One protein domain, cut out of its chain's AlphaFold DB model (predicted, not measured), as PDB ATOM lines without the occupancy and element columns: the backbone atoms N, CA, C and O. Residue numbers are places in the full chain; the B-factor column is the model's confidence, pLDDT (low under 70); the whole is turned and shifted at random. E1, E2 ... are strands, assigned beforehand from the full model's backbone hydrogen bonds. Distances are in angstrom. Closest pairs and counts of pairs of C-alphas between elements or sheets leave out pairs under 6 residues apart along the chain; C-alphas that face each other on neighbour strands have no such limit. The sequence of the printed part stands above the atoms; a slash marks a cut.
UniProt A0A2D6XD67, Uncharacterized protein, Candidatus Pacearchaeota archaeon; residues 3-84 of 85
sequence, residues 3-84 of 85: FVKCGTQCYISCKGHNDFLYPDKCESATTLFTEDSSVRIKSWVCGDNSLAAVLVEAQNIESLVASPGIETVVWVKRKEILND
ATOM      1  N   PHE A   3     -38.675   2.350  47.305       92.88
ATOM      2  CA  PHE A   3     -37.597   2.718  46.386       92.88
ATOM      3  C   PHE A   3     -37.981   3.869  45.456       92.88
ATOM      4  O   PHE A   3     -39.153   4.043  45.112       92.88
ATOM      5  N   VAL A   4     -36.968   4.626  45.039       91.94
ATOM      6  CA  VAL A   4     -37.040   5.652  43.991       91.94
ATOM      7  C   VAL A   4     -35.991   5.327  42.932       91.94
ATOM      8  O   VAL A   4     -34.884   4.926  43.280       91.94
ATOM      9  N   LYS A   5     -36.348   5.465  41.654       94.25
ATOM     10  CA  LYS A   5     -35.472   5.111  40.533       94.25
ATOM     11  C   LYS A   5     -34.454   6.208  40.220       94.25
ATOM     12  O   LYS A   5     -34.720   7.395  40.413       94.25
ATOM     13  N   CYS A   6     -33.325   5.804  39.649       93.62
ATOM     14  CA  CYS A   6     -32.377   6.699  38.995       93.62
ATOM     15  C   CYS A   6     -33.095   7.641  38.009       93.62
ATOM     16  O   CYS A   6     -33.991   7.228  37.265       93.62
ATOM     17  N   GLY A   7     -32.707   8.916  38.002       92.62
ATOM     18  CA  GLY A   7     -33.285   9.939  37.133       92.62
ATOM     19  C   GLY A   7     -34.657  10.455  37.578       92.62
ATOM     20  O   GLY A   7     -35.218  11.323  36.908       92.62
ATOM     21  N   THR A   8     -35.221   9.977  38.695       94.12
ATOM     22  CA  THR A   8     -36.451  10.555  39.245       94.12
ATOM     23  C   THR A   8     -36.195  11.989  39.699       94.12
ATOM     24  O   THR A   8     -35.277  12.262  40.470       94.12
ATOM     25  N   GLN A   9     -37.053  12.910  39.258       92.25
ATOM     26  CA  GLN A   9     -37.011  14.299  39.697       92.25
ATOM     27  C   GLN A   9     -37.470  14.436  41.149       92.25
ATOM     28  O   GLN A   9     -38.547  13.968  41.530       92.25
ATOM     29  N   CYS A  10     -36.673  15.148  41.934       88.38
ATOM     30  CA  CYS A  10     -36.972  15.508  43.304       88.38
ATOM     31  C   CYS A  10     -36.760  17.001  43.543       88.38
ATOM     32  O   CYS A  10     -36.130  17.708  42.755       88.38
ATOM     33  N   TYR A  11     -37.343  17.480  44.632       86.06
ATOM     34  CA  TYR A  11     -37.263  18.864  45.068       86.06
ATOM     35  C   TYR A  11     -36.509  18.896  46.390       86.06
ATOM     36  O   TYR A  11     -36.720  18.021  47.231       86.06
ATOM     37  N   ILE A  12     -35.667  19.905  46.590       79.88
ATOM     38  CA  ILE A  12     -34.948  20.121  47.847       79.88
ATOM     39  C   ILE A  12     -35.150  21.557  48.332       79.88
ATOM     40  O   ILE A  12     -35.341  22.483  47.545       79.88
ATOM     41  N   SER A  13     -35.126  21.749  49.651       69.38
ATOM     42  CA  SER A  13     -35.176  23.087  50.240       69.38
ATOM     43  C   SER A  13     -33.808  23.742  50.085       69.38
ATOM     44  O   SER A  13     -32.814  23.201  50.562       69.38
ATOM     45  N   CYS A  14     -33.764  24.924  49.471       59.06
ATOM     46  CA  CYS A  14     -32.546  25.736  49.368       59.06
ATOM     47  C   CYS A  14     -32.213  26.471  50.680       59.06
ATOM     48  O   CYS A  14     -31.156  27.083  50.803       59.06
ATOM     49  N   LYS A  15     -33.117  26.452  51.672       56.03
ATOM     50  CA  LYS A  15     -32.841  26.987  53.011       56.03
ATOM     51  C   LYS A  15     -32.155  25.895  53.824       56.03
ATOM     52  O   LYS A  15     -32.822  24.989  54.318       56.03
ATOM     53  N   GLY A  16     -30.827  26.006  53.846       50.59
ATOM     54  CA  GLY A  16     -29.833  25.072  54.366       50.59
ATOM     55  C   GLY A  16     -30.260  24.214  55.552       50.59
ATOM     56  O   GLY A  16     -30.593  24.714  56.625       50.59
ATOM     57  N   HIS A  17     -30.140  22.903  55.360       52.88
ATOM     58  CA  HIS A  17     -29.636  22.040  56.419       52.88
ATOM     59  C   HIS A  17     -28.120  22.276  56.512       52.88
ATOM     60  O   HIS A  17     -27.450  22.325  55.484       52.88
ATOM     61  N   ASN A  18     -27.593  22.448  57.727       52.28
ATOM     62  CA  ASN A  18     -26.241  22.966  58.000       52.28
ATOM     63  C   ASN A  18     -25.063  22.104  57.485       52.28
ATOM     64  O   ASN A  18     -23.920  22.521  57.640       52.28
ATOM     65  N   ASP A  19     -25.327  20.961  56.844       57.72
ATOM     66  CA  ASP A  19     -24.315  19.981  56.426       57.72
ATOM     67  C   ASP A  19     -24.204  19.805  54.896       57.72
ATOM     68  O   ASP A  19     -23.542  18.876  54.432       57.72
ATOM     69  N   PHE A  20     -24.833  20.677  54.093       57.81
ATOM     70  CA  PHE A  20     -24.819  20.570  52.627       57.81
ATOM     71  C   PHE A  20     -24.216  21.793  51.941       57.81
ATOM     72  O   PHE A  20     -24.576  22.934  52.233       57.81
ATOM     73  N   LEU A  21     -23.342  21.540  50.965       52.91
ATOM     74  CA  LEU A  21     -22.906  22.543  50.000       52.91
ATOM     75  C   LEU A  21     -23.818  22.473  48.772       52.91
ATOM     76  O   LEU A  21     -23.872  21.451  48.090       52.91
ATOM     77  N   TYR A  22     -24.521  23.570  48.495       53.00
ATOM     78  CA  TYR A  22     -25.268  23.761  47.254       53.00
ATOM     79  C   TYR A  22     -24.375  24.529  46.269       53.00
ATOM     80  O   TYR A  22     -23.740  25.501  46.684       53.00
ATOM     81  N   PRO A  23     -24.309  24.166  44.977       49.00
ATOM     82  CA  PRO A  23     -23.721  25.051  43.978       49.00
ATOM     83  C   PRO A  23     -24.538  26.354  43.900       49.00
ATOM     84  O   PRO A  23     -25.766  26.309  43.969       49.00
ATOM     85  N   ASP A  24     -23.864  27.500  43.735       45.94
ATOM     86  CA  ASP A  24     -24.361  28.892  43.873       45.94
ATOM     87  C   ASP A  24     -25.587  29.306  43.017       45.94
ATOM     88  O   ASP A  24     -25.960  30.478  42.959       45.94
ATOM     89  N   LYS A  25     -26.249  28.378  42.327       43.41
ATOM     90  CA  LYS A  25     -27.428  28.639  41.500       43.41
ATOM     91  C   LYS A  25     -28.546  27.659  41.826       43.41
ATOM     92  O   LYS A  25     -28.640  26.621  41.180       43.41
ATOM     93  N   CYS A  26     -29.443  27.997  42.752       44.97
ATOM     94  CA  CYS A  26     -30.746  27.331  42.786       44.97
ATOM     95  C   CYS A  26     -31.818  28.141  43.522       44.97
ATOM     96  O   CYS A  26     -32.041  27.974  44.718       44.97
ATOM     97  N   GLU A  27     -32.542  28.980  42.782       46.62
ATOM     98  CA  GLU A  27     -33.834  29.530  43.228       46.62
ATOM     99  C   GLU A  27     -35.004  28.543  43.021       46.62
ATOM    100  O   GLU A  27     -36.141  28.817  43.395       46.62
ATOM    101  N   SER A  28     -34.730  27.342  42.513       56.50
ATOM    102  CA  SER A  28     -35.661  26.214  42.474       56.50
ATOM    103  C   SER A  28     -34.858  24.924  42.333       56.50
ATOM    104  O   SER A  28     -34.539  24.495  41.228       56.50
ATOM    105  N   ALA A  29     -34.474  24.302  43.447       63.69
ATOM    106  CA  ALA A  29     -33.634  23.110  43.398       63.69
ATOM    107  C   ALA A  29     -34.460  21.860  43.077       63.69
ATOM    108  O   ALA A  29     -34.728  21.006  43.922       63.69
ATOM    109  N   THR A  30     -34.917  21.783  41.831       77.75
ATOM    110  CA  THR A  30     -35.250  20.507  41.216       77.75
ATOM    111  C   THR A  30     -33.961  19.822  40.813       77.75
ATOM    112  O   THR A  30     -33.172  20.399  40.071       77.75
ATOM    113  N   THR A  31     -33.771  18.597  41.272       87.31
ATOM    114  CA  THR A  31     -32.611  17.768  40.946       87.31
ATOM    115  C   THR A  31     -33.056  16.320  40.738       87.31
ATOM    116  O   THR A  31     -34.252  16.026  40.830       87.31
ATOM    117  N   LEU A  32     -32.136  15.420  40.410       91.69
ATOM    118  CA  LEU A  32     -32.419  14.025  40.093       91.69
ATOM    119  C   LEU A  32     -31.768  13.077  41.099       91.69
ATOM    120  O   LEU A  32     -30.752  13.397  41.712       91.69
ATOM    121  N   PHE A  33     -32.338  11.884  41.235       91.50
ATOM    122  CA  PHE A  33     -31.631  10.768  41.854       91.50
ATOM    123  C   PHE A  33     -30.515  10.276  40.928       91.50
ATOM    124  O   PHE A  33     -30.758  10.041  39.742       91.50
ATOM    125  N   THR A  34     -29.310  10.086  41.461       92.12
ATOM    126  CA  THR A  34     -28.162   9.561  40.704       92.12
ATOM    127  C   THR A  34     -28.257   8.050  40.496       92.12
ATOM    128  O   THR A  34     -27.787   7.548  39.479       92.12
ATOM    129  N   GLU A  35     -28.929   7.332  41.399       91.38
ATOM    130  CA  GLU A  35     -29.130   5.882  41.336       91.38
ATOM    131  C   GLU A  35     -30.418   5.426  42.044       91.38
ATOM    132  O   GLU A  35     -31.061   6.189  42.775       91.38
ATOM    133  N   ASP A  36     -30.791   4.163  41.826       90.38
ATOM    134  CA  ASP A  36     -31.909   3.529  42.524       90.38
ATOM    135  C   ASP A  36     -31.645   3.532  44.034       90.38
ATOM    136  O   ASP A  36     -30.642   3.015  44.518       90.38
ATOM    137  N   SER A  37     -32.561   4.130  44.788       89.62
ATOM    138  CA  SER A  37     -32.347   4.438  46.198       89.62
ATOM    139  C   SER A  37     -33.453   3.873  47.064       89.62
ATOM    140  O   SER A  37     -34.638   4.106  46.808       89.62
ATOM    141  N   SER A  38     -33.078   3.179  48.139       91.12
ATOM    142  CA  SER A  38     -34.021   2.840  49.201       91.12
ATOM    143  C   SER A  38     -34.339   4.074  50.032       91.12
ATOM    144  O   SER A  38     -33.425   4.760  50.486       91.12
ATOM    145  N   VAL A  39     -35.620   4.340  50.264       89.44
ATOM    146  CA  VAL A  39     -36.053   5.583  50.903       89.44
ATOM    147  C   VAL A  39     -36.924   5.346  52.128       89.44
ATOM    148  O   VAL A  39     -37.767   4.445  52.171       89.44
ATOM    149  N   ARG A  40     -36.777   6.223  53.126       88.06
ATOM    150  CA  ARG A  40     -37.658   6.264  54.299       88.06
ATOM    151  C   ARG A  40     -38.617   7.443  54.190       88.06
ATOM    152  O   ARG A  40     -38.199   8.592  54.265       88.06
ATOM    153  N   ILE A  41     -39.915   7.172  54.070       86.69
ATOM    154  CA  ILE A  41     -40.938   8.229  54.031       86.69
ATOM    155  C   ILE A  41     -41.010   8.923  55.396       86.69
ATOM    156  O   ILE A  41     -41.072   8.270  56.439       86.69
ATOM    157  N   LYS A  42     -41.024  10.256  55.389       78.56
ATOM    158  CA  LYS A  42     -41.248  11.084  56.577       78.56
ATOM    159  C   LYS A  42     -42.670  11.636  56.552       78.56
ATOM    160  O   LYS A  42     -43.149  12.124  55.532       78.56
ATOM    161  N   SER A  43     -43.351  11.573  57.691       62.72
ATOM    162  CA  SER A  43     -44.653  12.210  57.872       62.72
ATOM    163  C   SER A  43     -44.472  13.725  57.992       62.72
ATOM    164  O   SER A  43     -43.883  14.189  58.966       62.72
ATOM    165  N   TRP A  44     -44.998  14.494  57.038       56.28
ATOM    166  CA  TRP A  44     -45.164  15.942  57.176       56.28
ATOM    167  C   TRP A  44     -46.560  16.342  56.702       56.28
ATOM    168  O   TRP A  44     -47.042  15.887  55.667       56.28
ATOM    169  N   VAL A  45     -47.206  17.197  57.487       48.00
ATOM    170  CA  VAL A  45     -48.478  17.850  57.182       48.00
ATOM    171  C   VAL A  45     -48.185  19.171  56.459       48.00
ATOM    172  O   VAL A  45     -47.952  20.161  57.143       48.00
ATOM    173  N   CYS A  46     -48.121  19.216  55.120       45.03
ATOM    174  CA  CYS A  46     -48.324  20.490  54.404       45.03
ATOM    175  C   CYS A  46     -48.506  20.392  52.874       45.03
ATOM    176  O   CYS A  46     -47.699  19.788  52.174       45.03
ATOM    177  N   GLY A  47     -49.505  21.141  52.385       57.62
ATOM    178  CA  GLY A  47     -49.557  21.793  51.070       57.62
ATOM    179  C   GLY A  47     -50.049  20.954  49.896       57.62
ATOM    180  O   GLY A  47     -51.167  21.149  49.423       57.62
ATOM    181  N   ASP A  48     -49.192  20.061  49.406       71.06
ATOM    182  CA  ASP A  48     -49.403  19.333  48.155       71.06
ATOM    183  C   ASP A  48     -49.437  17.821  48.399       71.06
ATOM    184  O   ASP A  48     -48.421  17.170  48.652       71.06
ATOM    185  N   ASN A  49     -50.635  17.248  48.282       75.94
ATOM    186  CA  ASN A  49     -50.872  15.821  48.482       75.94
ATOM    187  C   ASN A  49     -50.245  14.941  47.387       75.94
ATOM    188  O   ASN A  49     -50.206  13.721  47.548       75.94
ATOM    189  N   SER A  50     -49.755  15.521  46.287       83.81
ATOM    190  CA  SER A  50     -49.066  14.789  45.222       83.81
ATOM    191  C   SER A  50     -47.608  14.461  45.559       83.81
ATOM    192  O   SER A  50     -47.043  13.531  44.972       83.81
ATOM    193  N   LEU A  51     -47.018  15.165  46.531       83.69
ATOM    194  CA  LEU A  51     -45.644  14.970  46.974       83.69
ATOM    195  C   LEU A  51     -45.571  14.122  48.251       83.69
ATOM    196  O   LEU A  51     -46.503  14.044  49.059       83.69
ATOM    197  N   ALA A  52     -44.435  13.463  48.421       86.44
ATOM    198  CA  ALA A  52     -44.044  12.763  49.629       86.44
ATOM    199  C   ALA A  52     -42.622  13.180  50.005       86.44
ATOM    200  O   ALA A  52     -41.729  13.191  49.159       86.44
ATOM    201  N   ALA A  53     -42.436  13.516  51.279       86.00
ATOM    202  CA  ALA A  53     -41.118  13.740  51.849       86.00
ATOM    203  C   ALA A  53     -40.448  12.386  52.094       86.00
ATOM    204  O   ALA A  53     -41.006  11.515  52.772       86.00
ATOM    205  N   VAL A  54     -39.251  12.214  51.555       88.19
ATOM    206  CA  VAL A  54     -38.448  11.007  51.708       88.19
ATOM    207  C   VAL A  54     -37.068  11.370  52.228       88.19
ATOM    208  O   VAL A  54     -36.506  12.401  51.871       88.19
ATOM    209  N   LEU A  55     -36.551  10.531  53.113       89.50
ATOM    210  CA  LEU A  55     -35.201  10.620  53.637       89.50
ATOM    211  C   LEU A  55     -34.301   9.653  52.866       89.50
ATOM    212  O   LEU A  55     -34.671   8.485  52.695       89.50
ATOM    213  N   VAL A  56     -33.157  10.160  52.416       90.75
ATOM    214  CA  VAL A  56     -32.169   9.457  51.590       90.75
ATOM    215  C   VAL A  56     -30.770  10.015  51.855       90.75
ATOM    216  O   VAL A  56     -30.641  11.152  52.303       90.75
ATOM    217  N   GLU A  57     -29.717   9.251  51.579       91.62
ATOM    218  CA  GLU A  57     -28.345   9.764  51.581       91.62
ATOM    219  C   GLU A  57     -28.142  10.839  50.507       91.62
ATOM    220  O   GLU A  57     -28.586  10.702  49.367       91.62
ATOM    221  N   ALA A  58     -27.444  11.918  50.855       89.06
ATOM    222  CA  ALA A  58     -27.267  13.049  49.950       89.06
ATOM    223  C   ALA A  58     -26.429  12.720  48.704       89.06
ATOM    224  O   ALA A  58     -26.627  13.350  47.672       89.06
ATOM    225  N   GLN A  59     -25.554  11.712  48.768       89.75
ATOM    226  CA  GLN A  59     -24.784  11.239  47.606       89.75
ATOM    227  C   GLN A  59     -25.676  10.657  46.490       89.75
ATOM    228  O   GLN A  59     -25.270  10.611  45.330       89.75
ATOM    229  N   ASN A  60     -26.904  10.253  46.832       92.12
ATOM    230  CA  ASN A  60     -27.871   9.713  45.879       92.12
ATOM    231  C   ASN A  60     -28.619  10.825  45.129       92.12
ATOM    232  O   ASN A  60     -29.503  10.540  44.322       92.12
ATOM    233  N   ILE A  61     -28.311  12.092  45.420       90.56
ATOM    234  CA  ILE A  61     -28.960  13.268  44.857       90.56
ATOM    235  C   ILE A  61     -27.944  14.046  44.025       90.56
ATOM    236  O   ILE A  61     -26.878  14.439  44.498       90.56
ATOM    237  N   GLU A  62     -28.294  14.307  42.771       88.62
ATOM    238  CA  GLU A  62     -27.448  15.066  41.867       88.62
ATOM    239  C   GLU A  62     -27.218  16.485  42.415       88.62
ATOM    240  O   GLU A  62     -28.114  17.123  42.976       88.62
ATOM    241  N   SER A  63     -26.000  16.998  42.239       81.81
ATOM    242  CA  SER A  63     -25.586  18.331  42.706       81.81
ATOM    243  C   SER A  63     -25.591  18.543  44.229       81.81
ATOM    244  O   SER A  63     -25.402  19.678  44.665       81.81
ATOM    245  N   LEU A  64     -25.747  17.490  45.042       82.88
ATOM    246  CA  LEU A  64     -25.468  17.531  46.479       82.88
ATOM    247  C   LEU A  64     -24.124  16.865  46.787       82.88
ATOM    248  O   LEU A  64     -23.859  15.738  46.377       82.88
ATOM    249  N   VAL A  65     -23.273  17.569  47.535       79.75
ATOM    250  CA  VAL A  65     -21.988  17.045  48.018       79.75
ATOM    251  C   VAL A  65     -22.030  16.984  49.540       79.75
ATOM    252  O   VAL A  65     -22.181  18.011  50.202       79.75
ATOM    253  N   ALA A  66     -21.888  15.776  50.085       81.38
ATOM    254  CA  ALA A  66     -21.822  15.512  51.518       81.38
ATOM    255  C   ALA A  66     -20.880  14.334  51.802       81.38
ATOM    256  O   ALA A  66     -20.537  13.566  50.903       81.38
ATOM    257  N   SER A  67     -20.470  14.184  53.062       83.56
ATOM    258  CA  SER A  67     -19.757  12.974  53.489       83.56
ATOM    259  C   SER A  67     -20.684  11.746  53.408       83.56
ATOM    260  O   SER A  67     -21.899  11.902  53.554       83.56
ATOM    261  N   PRO A  68     -20.145  10.526  53.214       85.12
ATOM    262  CA  PRO A  68     -20.951   9.304  53.228       85.12
ATOM    263  C   PRO A  68     -21.780   9.168  54.512       85.12
ATOM    264  O   PRO A  68     -21.307   9.510  55.598       85.12
ATOM    265  N   GLY A  69     -23.010   8.662  54.391       86.12
ATOM    266  CA  GLY A  69     -23.930   8.469  55.519       86.12
ATOM    267  C   GLY A  69     -24.677   9.725  55.987       86.12
ATOM    268  O   GLY A  69     -25.474   9.645  56.922       86.12
ATOM    269  N   ILE A  70     -24.461  10.883  55.354       87.62
ATOM    270  CA  ILE A  70     -25.259  12.082  55.625       87.62
ATOM    271  C   ILE A  70     -26.601  11.978  54.889       87.62
ATOM    272  O   ILE A  70     -26.664  12.004  53.658       87.62
ATOM    273  N   GLU A  71     -27.687  11.882  55.657       87.38
ATOM    274  CA  GLU A  71     -29.057  11.844  55.139       87.38
ATOM    275  C   GLU A  71     -29.637  13.252  54.932       87.38
ATOM    276  O   GLU A  71     -29.421  14.168  55.725       87.38
ATOM    277  N   THR A  72     -30.459  13.404  53.899       85.31
ATOM    278  CA  THR A  72     -31.223  14.611  53.588       85.31
ATOM    279  C   THR A  72     -32.677  14.277  53.275       85.31
ATOM    280  O   THR A  72     -33.017  13.146  52.916       85.31
ATOM    281  N   VAL A  73     -33.556  15.268  53.429       86.44
ATOM    282  CA  VAL A  73     -34.968  15.152  53.051       86.44
ATOM    283  C   VAL A  73     -35.167  15.772  51.678       86.44
ATOM    284  O   VAL A  73     -34.889  16.953  51.473       86.44
ATOM    285  N   VAL A  74     -35.722  14.981  50.766       86.88
ATOM    286  CA  VAL A  74     -36.161  15.435  49.446       86.88
ATOM    287  C   VAL A  74     -37.655  15.176  49.280       86.88
ATOM    288  O   VAL A  74     -38.235  14.311  49.941       86.88
ATOM    289  N   TRP A  75     -38.302  15.917  48.387       88.25
ATOM    290  CA  TRP A  75     -39.692  15.671  48.012       88.25
ATOM    291  C   TRP A  75     -39.752  15.009  46.643       88.25
ATOM    292  O   TRP A  75     -39.109  15.462  45.700       88.25
ATOM    293  N   VAL A  76     -40.557  13.957  46.522       90.00
ATOM    294  CA  VAL A  76     -40.809  13.236  45.265       90.00
ATOM    295  C   VAL A  76     -42.306  13.085  45.039       90.00
ATOM    296  O   VAL A  76     -43.091  13.086  45.988       90.00
ATOM    297  N   LYS A  77     -42.732  12.931  43.783       90.81
ATOM    298  CA  LYS A  77     -44.133  12.609  43.481       90.81
ATOM    299  C   LYS A  77     -44.458  11.215  44.008       90.81
ATOM    300  O   LYS A  77     -43.729  10.269  43.733       90.81
ATOM    301  N   ARG A  78     -45.591  11.056  44.693       88.56
ATOM    302  CA  ARG A  78     -45.996   9.778  45.314       88.56
ATOM    303  C   ARG A  78     -46.007   8.594  44.348       88.56
ATOM    304  O   ARG A  78     -45.648   7.497  44.745       88.56
ATOM    305  N   LYS A  79     -46.386   8.824  43.089       91.00
ATOM    306  CA  LYS A  79     -46.418   7.796  42.033       91.00
ATOM    307  C   LYS A  79     -45.041   7.231  41.653       91.00
ATOM    308  O   LYS A  79     -44.982   6.187  41.023       91.00
ATOM    309  N   GLU A  80     -43.965   7.940  41.994       91.50
ATOM    310  CA  GLU A  80     -42.582   7.527  41.728       91.50
ATOM    311  C   GLU A  80     -42.024   6.657  42.866       91.50
ATOM    312  O   GLU A  80     -40.942   6.094  42.731       91.50
ATOM    313  N   ILE A  81     -42.749   6.541  43.990       90.56
ATOM    314  CA  ILE A  81     -42.378   5.668  45.103       90.56
ATOM    315  C   ILE A  81     -42.913   4.270  44.818       90.56
ATOM    316  O   ILE A  81     -44.124   4.049  44.761       90.56
ATOM    317  N   LEU A  82     -41.994   3.323  44.666       90.81
ATOM    318  CA  LEU A  82     -42.302   1.915  44.459       90.81
ATOM    319  C   LEU A  82     -42.243   1.178  45.795       90.81
ATOM    320  O   LEU A  82     -41.302   1.373  46.566       90.81
ATOM    321  N   ASN A  83     -43.227   0.319  46.055       84.00
ATOM    322  CA  ASN A  83     -43.194  -0.614  47.178       84.00
ATOM    323  C   ASN A  83     -42.612  -1.942  46.678       84.00
ATOM    324  O   ASN A  83     -43.103  -2.480  45.688       84.00
ATOM    325  N   ASP A  84     -41.601  -2.468  47.367       69.56
ATOM    326  CA  ASP A  84     -41.171  -3.867  47.229       69.56
ATOM    327  C   ASP A  84     -42.362  -4.777  47.566       69.56
ATOM    328  O   ASP A  84     -42.955  -4.610  48.641       69.56
TER     329      ASP A  84
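What this domain is: This is residues 3 to 84 of the 85 residues of an uncharacterized protein of Candidatus Pacearchaeota archaeon (UniProt A0A2D6XD67). There is little regular structure here: one twisted antiparallel sheet, E2 E1 E5 E4 E3, whose strand lines turn by 163 degrees edge to edge, with long loops, residues 12 to 29 and 58 to 70, at one end. The printed part has 82 residues, no named helix and five strands, E1 to E5 along the chain, holding 23 residues: all strand. It is compact, radius of gyration of the C-alphas 12.0 A, spanning 33 by 27 by 20 A.

Where its parts are: Find E5, residues 71 to 77, 19.1 A long, ending at C-alpha 77 (-44.133, 12.609, 43.481). E4 is residues 51 to 57, 18.6 A; E3 40 to 42; E1 9 to 11, from C-alpha 9 (-37.011, 14.299, 39.697); E2 30 to 32.

How they stand to each other: Look at hairpin E4 and E5: N 54 and O 74 are 2.8 A apart. E3, E4 and E5 form a meander, each the antiparallel neighbour of the one before; N 42 to O 53 is 2.9 A. E1 is the antiparallel neighbour of E5, with N 11 and O 75 2.9 A apart; edge strand E2 is the antiparallel neighbour of E1, with N 10 and O 31 2.8 A apart.

The domain as a whole: The printed part has no cut. Links E1 to E2 and E4 to E5 are long. Confidence is under 70 at residues 13 to 29, 43 to 47 and 84.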